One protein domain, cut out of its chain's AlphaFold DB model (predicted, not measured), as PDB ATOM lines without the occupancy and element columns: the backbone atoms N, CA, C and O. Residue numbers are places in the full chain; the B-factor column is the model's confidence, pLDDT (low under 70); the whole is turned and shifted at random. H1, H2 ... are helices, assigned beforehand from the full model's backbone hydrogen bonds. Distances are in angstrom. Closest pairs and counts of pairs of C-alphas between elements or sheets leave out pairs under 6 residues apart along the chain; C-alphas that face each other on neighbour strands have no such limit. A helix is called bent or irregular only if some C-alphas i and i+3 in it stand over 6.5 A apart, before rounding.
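This is residues 3 to 65 of the 90 residues of an uncharacterized protein of Streptomyces sp. T1317-0309 (UniProt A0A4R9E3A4). One long helix, H2, runs along the longest axis, and a shorter helix, H3, crosses it steeply near Ala 23, while two one-turn helices, H1 and H4, lie near each other by the end of H2 where it begins. Past the other end of H2 the chain swings out, with residues 34 to 40 sticking out, and then folds back to H3. The printed part has 63 residues with four named helices, in the order H1, H2, H3, H4, and no named strand; the class is all helix. The whole is only just loose, close to compact, with a radius of gyration of the C-alphas of 12.9 A, and its outline is elongated, with spans of 42 by 22 by 16 A.

H1, residues 3 to 6, begins at C-alpha 3 at (12.264, -15.288, 11.818). H2, residues 19 to 34, is the longest helix, 22.0 A from first to last C-alpha, and begins at C-alpha 19 at (23.835, -14.751, 13.287). H3, residues 47 to 57, measures 15.4 A. H4, residues 62 to 65, ends at C-alpha 65 at (22.307, -9.414, 19.501); it is neither bent nor irregular, but only just: C-alphas 62 and 65 are 6.1 A apart.

H1 and H2 are only just apart, with their closest C-alphas 8.3 A from each other. H1 and H3 are apart. H1 and H4 are close but not clearly touching; their closest C-alphas, those of Thr 6 and Arg 63, are 7.2 A apart. H2 and H3 touch, and their closest C-alphas, those of Ala 23 and Thr 52, are 6.1 A apart. They run the same way at a steep tilt of 64 degrees. H3 and H4 touch, with the C-alphas of Lys 51 and Cys 65 the closest at 6.7 A. H2 and H4 are close but not clearly touching, with the C-alphas of Ala 20 and Pro 62 the closest at 7.4 A. In H2 and H3 every O i to N i+4 pair is within hydrogen-bond range; H1 and H4 are too short for such a pair, and in each the one O i to N i+3 pair is within range.

The two C-alphas farthest apart, those of Gly 14 and Gly 38, are 42.5 A apart. The printed part has no cut. The links H1 to H2 and H2 to H3 are long, 12 residues each, and the link H3 to H4 is tight, with 4 residues. Residues 34 to 40 stand free. The mean pLDDT of the printed part is 83.9, and residues 3 to 4, 13 to 14 and 62 to 65 are under 70.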
ATOM      1  N   ALA A   3      11.541 -14.164  11.209       66.19
ATOM      2  CA  ALA A   3      12.264 -15.288  11.818       66.19
ATOM      3  C   ALA A   3      13.775 -15.029  11.966       66.19
ATOM      4  O   ALA A   3      14.350 -15.337  12.996       66.19
ATOM      5  N   TRP A   4      14.407 -14.372  10.989       64.94
ATOM      6  CA  TRP A   4      15.833 -14.019  11.047       64.94
ATOM      7  C   TRP A   4      16.192 -13.057  12.193       64.94
ATOM      8  O   TRP A   4      17.289 -13.111  12.741       64.94
ATOM      9  N   LEU A   5      15.274 -12.165  12.576       73.56
ATOM     10  CA  LEU A   5      15.509 -11.213  13.667       73.56
ATOM     11  C   LEU A   5      15.286 -11.843  15.050       73.56
ATOM     12  O   LEU A   5      15.776 -11.317  16.050       73.56
ATOM     13  N   THR A   6      14.545 -12.949  15.127       75.31
ATOM     14  CA  THR A   6      14.169 -13.602  16.389       75.31
ATOM     15  C   THR A   6      14.924 -14.906  16.647       75.31
ATOM     16  O   THR A   6      15.100 -15.291  17.808       75.31
ATOM     17  N   ASP A   7      15.405 -15.561  15.592       77.31
ATOM     18  CA  ASP A   7      16.158 -16.808  15.637       77.31
ATOM     19  C   ASP A   7      17.591 -16.600  15.107       77.31
ATOM     20  O   ASP A   7      17.773 -16.275  13.932       77.31
ATOM     21  N   PRO A   8      18.627 -16.783  15.950       74.69
ATOM     22  CA  PRO A   8      20.014 -16.630  15.525       74.69
ATOM     23  C   PRO A   8      20.476 -17.679  14.503       74.69
ATOM     24  O   PRO A   8      21.481 -17.430  13.831       74.69
ATOM     25  N   GLU A   9      19.787 -18.816  14.383       81.62
ATOM     26  CA  GLU A   9      20.110 -19.868  13.408       81.62
ATOM     27  C   GLU A   9      19.449 -19.632  12.048       81.62
ATOM     28  O   GLU A   9      19.957 -20.089  11.023       81.62
ATOM     29  N   ALA A  10      18.354 -18.872  12.011       80.38
ATOM     30  CA  ALA A  10      17.678 -18.560  10.766       80.38
ATOM     31  C   ALA A  10      18.583 -17.709   9.863       80.38
ATOM     32  O   ALA A  10      19.222 -16.752  10.302       80.38
ATOM     33  N   ALA A  11      18.630 -18.047   8.576       77.31
ATOM     34  CA  ALA A  11      19.238 -17.200   7.558       77.31
ATOM     35  C   ALA A  11      18.235 -16.123   7.091       77.31
ATOM     36  O   ALA A  11      17.020 -16.351   7.134       77.31
ATOM     37  N   PRO A  12      18.704 -14.954   6.614       77.50
ATOM     38  CA  PRO A  12      17.833 -13.988   5.957       77.50
ATOM     39  C   PRO A  12      17.138 -14.626   4.746       77.50
ATOM     40  O   PRO A  12      17.764 -15.341   3.960       77.50
ATOM     41  N   SER A  13      15.848 -14.335   4.555       69.00
ATOM     42  CA  SER A  13      15.133 -14.726   3.338       69.00
ATOM     43  C   SER A  13      15.764 -14.011   2.142       69.00
ATOM     44  O   SER A  13      15.668 -12.787   2.056       69.00
ATOM     45  N   GLY A  14      16.427 -14.758   1.257       67.38
ATOM     46  CA  GLY A  14      17.144 -14.211   0.096       67.38
ATOM     47  C   GLY A  14      18.608 -14.639  -0.036       67.38
ATOM     48  O   GLY A  14      19.273 -14.193  -0.962       67.38
ATOM     49  N   GLY A  15      19.103 -15.510   0.851       70.31
ATOM     50  CA  GLY A  15      20.493 -15.960   0.826       70.31
ATOM     51  C   GLY A  15      21.376 -15.010   1.628       70.31
ATOM     52  O   GLY A  15      21.580 -13.851   1.281       70.31
ATOM     53  N   GLY A  16      21.870 -15.500   2.755       78.69
ATOM     54  CA  GLY A  16      22.695 -14.739   3.676       78.69
ATOM     55  C   GLY A  16      23.134 -15.617   4.832       78.69
ATOM     56  O   GLY A  16      22.703 -16.761   4.968       78.69
ATOM     57  N   GLU A  17      24.006 -15.079   5.667       80.25
ATOM     58  CA  GLU A  17      24.531 -15.809   6.809       80.25
ATOM     59  C   GLU A  17      23.648 -15.606   8.047       80.25
ATOM     60  O   GLU A  17      23.190 -14.493   8.324       80.25
ATOM     61  N   SER A  18      23.413 -16.679   8.805       85.12
ATOM     62  CA  SER A  18      22.747 -16.593  10.105       85.12
ATOM     63  C   SER A  18      23.639 -15.895  11.137       85.12
ATOM     64  O   SER A  18      24.870 -15.861  11.015       85.12
ATOM     65  N   PHE A  19      23.047 -15.351  12.203       83.19
ATOM     66  CA  PHE A  19      23.835 -14.751  13.287       83.19
ATOM     67  C   PHE A  19      24.756 -15.775  13.960       83.19
ATOM     68  O   PHE A  19      25.857 -15.423  14.387       83.19
ATOM     69  N   ALA A  20      24.340 -17.038  14.022       86.44
ATOM     70  CA  ALA A  20      25.140 -18.127  14.557       86.44
ATOM     71  C   ALA A  20      26.373 -18.438  13.698       86.44
ATOM     72  O   ALA A  20      27.471 -18.611  14.231       86.44
ATOM     73  N   ALA A  21      26.227 -18.459  12.372       88.94
ATOM     74  CA  ALA A  21      27.355 -18.661  11.467       88.94
ATOM     75  C   ALA A  21      28.355 -17.491  11.540       88.94
ATOM     76  O   ALA A  21      29.554 -17.728  11.726       88.94
ATOM     77  N   VAL A  22      27.865 -16.243  11.589       89.75
ATOM     78  CA  VAL A  22      28.717 -15.071  11.861       89.75
ATOM     79  C   VAL A  22      29.438 -15.222  13.203       89.75
ATOM     80  O   VAL A  22      30.640 -14.966  13.285       89.75
ATOM     81  N   ALA A  23      28.737 -15.650  14.257       88.88
ATOM     82  CA  ALA A  23      29.324 -15.792  15.586       88.88
ATOM     83  C   ALA A  23      30.438 -16.835  15.641       88.88
ATOM     84  O   ALA A  23      31.473 -16.569  16.255       88.88
ATOM     85  N   ARG A  24      30.267 -17.972  14.958       91.75
ATOM     86  CA  ARG A  24      31.323 -18.984  14.826       91.75
ATOM     87  C   ARG A  24      32.552 -18.418  14.122       91.75
ATOM     88  O   ARG A  24      33.658 -18.561  14.639       91.75
ATOM     89  N   ARG A  25      32.370 -17.719  12.995       93.38
ATOM     90  CA  ARG A  25      33.495 -17.108  12.270       93.38
ATOM     91  C   ARG A  25      34.224 -16.069  13.126       93.38
ATOM     92  O   ARG A  25      35.447 -16.078  13.195       93.38
ATOM     93  N   VAL A  26      33.477 -15.191  13.795       93.19
ATOM     94  CA  VAL A  26      34.040 -14.123  14.635       93.19
ATOM     95  C   VAL A  26      34.795 -14.686  15.842       93.19
ATOM     96  O   VAL A  26      35.848 -14.152  16.182       93.19
ATOM     97  N   ALA A  27      34.300 -15.760  16.465       92.56
ATOM     98  CA  ALA A  27      34.998 -16.426  17.564       92.56
ATOM     99  C   ALA A  27      36.354 -16.986  17.112       92.56
ATOM    100  O   ALA A  27      37.369 -16.676  17.728       92.56
ATOM    101  N   ALA A  28      36.395 -17.694  15.978       95.06
ATOM    102  CA  ALA A  28      37.646 -18.213  15.426       95.06
ATOM    103  C   ALA A  28      38.660 -17.094  15.124       95.06
ATOM    104  O   ALA A  28      39.840 -17.212  15.451       95.06
ATOM    105  N   THR A  29      38.206 -15.971  14.551       93.62
ATOM    106  CA  THR A  29      39.078 -14.806  14.319       93.62
ATOM    107  C   THR A  29      39.581 -14.196  15.628       93.62
ATOM    108  O   THR A  29      40.759 -13.864  15.721       93.62
ATOM    109  N   ARG A  30      38.722 -14.055  16.646       92.19
ATOM    110  CA  ARG A  30      39.121 -13.556  17.971       92.19
ATOM    111  C   ARG A  30      40.217 -14.433  18.569       92.19
ATOM    112  O   ARG A  30      41.224 -13.903  19.016       92.19
ATOM    113  N   ASP A  31      40.021 -15.745  18.565       93.81
ATOM    114  CA  ASP A  31      40.946 -16.680  19.203       93.81
ATOM    115  C   ASP A  31      42.312 -16.662  18.499       93.81
ATOM    116  O   ASP A  31      43.344 -16.616  19.162       93.81
ATOM    117  N   ALA A  32      42.330 -16.557  17.167       92.56
ATOM    118  CA  ALA A  32      43.565 -16.366  16.405       92.56
ATOM    119  C   ALA A  32      44.271 -15.033  16.727       92.56
ATOM    120  O   ALA A  32      45.496 -14.995  16.832       92.56
ATOM    121  N   LEU A  33      43.515 -13.942  16.906       91.50
ATOM    122  CA  LEU A  33      44.070 -12.631  17.268       91.50
ATOM    123  C   LEU A  33      44.600 -12.581  18.707       91.50
ATOM    124  O   LEU A  33      45.526 -11.821  18.977       91.50
ATOM    125  N   LEU A  34      44.010 -13.358  19.618       90.31
ATOM    126  CA  LEU A  34      44.392 -13.410  21.033       90.31
ATOM    127  C   LEU A  34      45.437 -14.488  21.351       90.31
ATOM    128  O   LEU A  34      45.968 -14.490  22.459       90.31
ATOM    129  N   ALA A  35      45.738 -15.388  20.412       93.50
ATOM    130  CA  ALA A  35      46.744 -16.432  20.592       93.50
ATOM    131  C   ALA A  35      48.127 -15.889  21.027       93.50
ATOM    132  O   ALA A  35      48.708 -16.458  21.952       93.50
ATOM    133  N   PRO A  36      48.674 -14.807  20.431       91.25
ATOM    134  CA  PRO A  36      49.902 -14.195  20.930       91.25
ATOM    135  C   PRO A  36      49.625 -13.254  22.124       91.25
ATOM    136  O   PRO A  36      48.928 -12.246  21.963       91.25
ATOM    137  N   PRO A  37      50.207 -13.504  23.313       91.12
ATOM    138  CA  PRO A  37      49.999 -12.653  24.481       91.12
ATOM    139  C   PRO A  37      50.725 -11.302  24.363       91.12
ATOM    140  O   PRO A  37      51.704 -11.149  23.631       91.12
ATOM    141  N   GLY A  38      50.258 -10.311  25.132       91.62
ATOM    142  CA  GLY A  38      50.962  -9.035  25.323       91.62
ATOM    143  C   GLY A  38      50.927  -8.076  24.128       91.62
ATOM    144  O   GLY A  38      51.790  -7.210  24.014       91.62
ATOM    145  N   ARG A  39      49.957  -8.219  23.215       88.69
ATOM    146  CA  ARG A  39      49.812  -7.349  22.039       88.69
ATOM    147  C   ARG A  39      48.520  -6.541  22.088       88.69
ATOM    148  O   ARG A  39      47.451  -7.070  22.371       88.69
ATOM    149  N   THR A  40      48.619  -5.265  21.732       90.69
ATOM    150  CA  THR A  40      47.456  -4.412  21.466       90.69
ATOM    151  C   THR A  40      47.027  -4.593  20.015       90.69
ATOM    152  O   THR A  40      47.821  -4.370  19.101       90.69
ATOM    153  N   VAL A  41      45.769  -4.980  19.798       89.94
ATOM    154  CA  VAL A  41      45.195  -5.208  18.464       89.94
ATOM    155  C   VAL A  41      44.138  -4.146  18.169       89.94
ATOM    156  O   VAL A  41      43.168  -4.005  18.913       89.94
ATOM    157  N   LEU A  42      44.293  -3.424  17.056       92.19
ATOM    158  CA  LEU A  42      43.240  -2.573  16.500       92.19
ATOM    159  C   LEU A  42      42.446  -3.369  15.458       92.19
ATOM    160  O   LEU A  42      42.973  -3.711  14.403       92.19
ATOM    161  N   LEU A  43      41.168  -3.632  15.737       90.12
ATOM    162  CA  LEU A  43      40.265  -4.323  14.818       90.12
ATOM    163  C   LEU A  43      39.234  -3.351  14.236       90.12
ATOM    164  O   LEU A  43      38.383  -2.830  14.954       90.12
ATOM    165  N   VAL A  44      39.268  -3.159  12.917       92.88
ATOM    166  CA  VAL A  44      38.230  -2.427  12.179       92.88
ATOM    167  C   VAL A  44      37.250  -3.434  11.597       92.88
ATOM    168  O   VAL A  44      37.636  -4.355  10.881       92.88
ATOM    169  N   SER A  45      35.969  -3.283  11.920       89.06
ATOM    170  CA  SER A  45      34.933  -4.199  11.455       89.06
ATOM    171  C   SER A  45      33.582  -3.503  11.299       89.06
ATOM    172  O   SER A  45      33.446  -2.295  11.492       89.06
ATOM    173  N   HIS A  46      32.566  -4.278  10.939       89.69
ATOM    174  CA  HIS A  46      31.187  -3.821  10.835       89.69
ATOM    175  C   HIS A  46      30.414  -4.029  12.144       89.69
ATOM    176  O   HIS A  46      30.877  -4.668  13.090       89.69
ATOM    177  N   VAL A  47      29.184  -3.510  12.178       89.12
ATOM    178  CA  VAL A  47      28.327  -3.532  13.370       89.12
ATOM    179  C   VAL A  47      27.998  -4.950  13.866       89.12
ATOM    180  O   VAL A  47      27.923  -5.174  15.071       89.12
ATOM    181  N   THR A  48      27.812  -5.923  12.969       87.31
ATOM    182  CA  THR A  48      27.443  -7.293  13.369       87.31
ATOM    183  C   THR A  48      28.619  -8.038  14.011       87.31
ATOM    184  O   THR A  48      28.448  -8.558  15.118       87.31
ATOM    185  N   PRO A  49      29.835  -8.033  13.426       89.25
ATOM    186  CA  PRO A  49      31.002  -8.594  14.100       89.25
ATOM    187  C   PRO A  49      31.345  -7.912  15.429       89.25
ATOM    188  O   PRO A  49      31.579  -8.616  16.407       89.25
ATOM    189  N   VAL A  50      31.311  -6.573  15.519       89.88
ATOM    190  CA  VAL A  50      31.666  -5.883  16.778       89.88
ATOM    191  C   VAL A  50      30.685  -6.211  17.906       89.88
ATOM    192  O   VAL A  50      31.111  -6.513  19.017       89.88
ATOM    193  N   LYS A  51      29.376  -6.265  17.626       87.94
ATOM    194  CA  LYS A  51      28.379  -6.710  18.616       87.94
ATOM    195  C   LYS A  51      28.616  -8.149  19.055       87.94
ATOM    196  O   LYS A  51      28.415  -8.475  20.221       87.94
ATOM    197  N   THR A  52      29.051  -9.000  18.131       88.81
ATOM    198  CA  THR A  52      29.340 -10.402  18.433       88.81
ATOM    199  C   THR A  52      30.579 -10.541  19.315       88.81
ATOM    200  O   THR A  52      30.547 -11.300  20.278       88.81
ATOM    201  N   LEU A  53      31.630  -9.759  19.064       90.19
ATOM    202  CA  LEU A  53      32.814  -9.712  19.926       90.19
ATOM    203  C   LEU A  53      32.473  -9.219  21.332       90.19
ATOM    204  O   LEU A  53      32.871  -9.854  22.304       90.19
ATOM    205  N   VAL A  54      31.682  -8.147  21.447       89.19
ATOM    206  CA  VAL A  54      31.209  -7.646  22.748       89.19
ATOM    207  C   VAL A  54      30.368  -8.706  23.464       89.19
ATOM    208  O   VAL A  54      30.594  -8.963  24.642       89.19
ATOM    209  N   ARG A  55      29.457  -9.394  22.760       88.62
ATOM    210  CA  ARG A  55      28.697 -10.520  23.330       88.62
ATOM    211  C   ARG A  55      29.621 -11.601  23.886       88.62
ATOM    212  O   ARG A  55      29.391 -12.066  24.998       88.62
ATOM    213  N   LEU A  56      30.622 -12.013  23.106       86.50
ATOM    214  CA  LEU A  56      31.571 -13.056  23.491       86.50
ATOM    215  C   LEU A  56      32.430 -12.632  24.687       86.50
ATOM    216  O   LEU A  56      32.665 -13.451  25.567       86.50
ATOM    217  N   ALA A  57      32.856 -11.368  24.741       87.06
ATOM    218  CA  ALA A  57      33.603 -10.819  25.872       87.06
ATOM    219  C   ALA A  57      32.761 -10.770  27.159       87.06
ATOM    220  O   ALA A  57      33.286 -10.987  28.245       87.06
ATOM    221  N   LEU A  58      31.452 -10.530  27.032       87.81
ATOM    222  CA  LEU A  58      30.509 -10.495  28.153       87.81
ATOM    223  C   LEU A  58      29.919 -11.871  28.518       87.81
ATOM    224  O   LEU A  58      29.123 -11.953  29.449       87.81
ATOM    225  N   GLY A  59      30.212 -12.938  27.763       83.75
ATOM    226  CA  GLY A  59      29.603 -14.262  27.970       83.75
ATOM    227  C   GLY A  59      28.076 -14.310  27.776       83.75
ATOM    228  O   GLY A  59      27.420 -15.255  28.208       83.75
ATOM    229  N   ALA A  60      27.473 -13.301  27.141       82.31
ATOM    230  CA  ALA A  60      26.018 -13.189  27.000       82.31
ATOM    231  C   ALA A  60      25.472 -14.154  25.926       82.31
ATOM    232  O   ALA A  60      26.207 -14.436  24.990       82.31
ATOM    233  N   PRO A  61      24.200 -14.616  25.964       71.62
ATOM    234  CA  PRO A  61      23.610 -15.563  24.993       71.62
ATOM    235  C   PRO A  61      23.271 -14.955  23.607       71.62
ATOM    236  O   PRO A  61      23.023 -13.750  23.510       71.62
ATOM    237  N   PRO A  62      23.217 -15.762  22.518       66.12
ATOM    238  CA  PRO A  62      23.217 -15.267  21.127       66.12
ATOM    239  C   PRO A  62      21.946 -14.513  20.752       66.12
ATOM    240  O   PRO A  62      21.991 -13.565  19.971       66.12
ATOM    241  N   ARG A  63      20.826 -14.866  21.391       60.44
ATOM    242  CA  ARG A  63      19.518 -14.227  21.201       60.44
ATOM    243  C   ARG A  63      19.502 -12.731  21.545       60.44
ATOM    244  O   ARG A  63      18.573 -12.041  21.153       60.44
ATOM    245  N   ARG A  64      20.510 -12.201  22.256       59.69
ATOM    246  CA  ARG A  64      20.552 -10.783  22.659       59.69
ATOM    247  C   ARG A  64      21.070  -9.825  21.579       59.69
ATOM    248  O   ARG A  64      20.860  -8.624  21.717       59.69
ATOM    249  N   CYS A  65      21.716 -10.305  20.511       51.47
ATOM    250  CA  CYS A  65      22.307  -9.414  19.501       51.47
ATOM    251  C   CYS A  65      21.278  -8.678  18.627       51.47
ATOM    252  O   CYS A  65      21.570  -7.570  18.172       51.47
TER     253      CYS A  65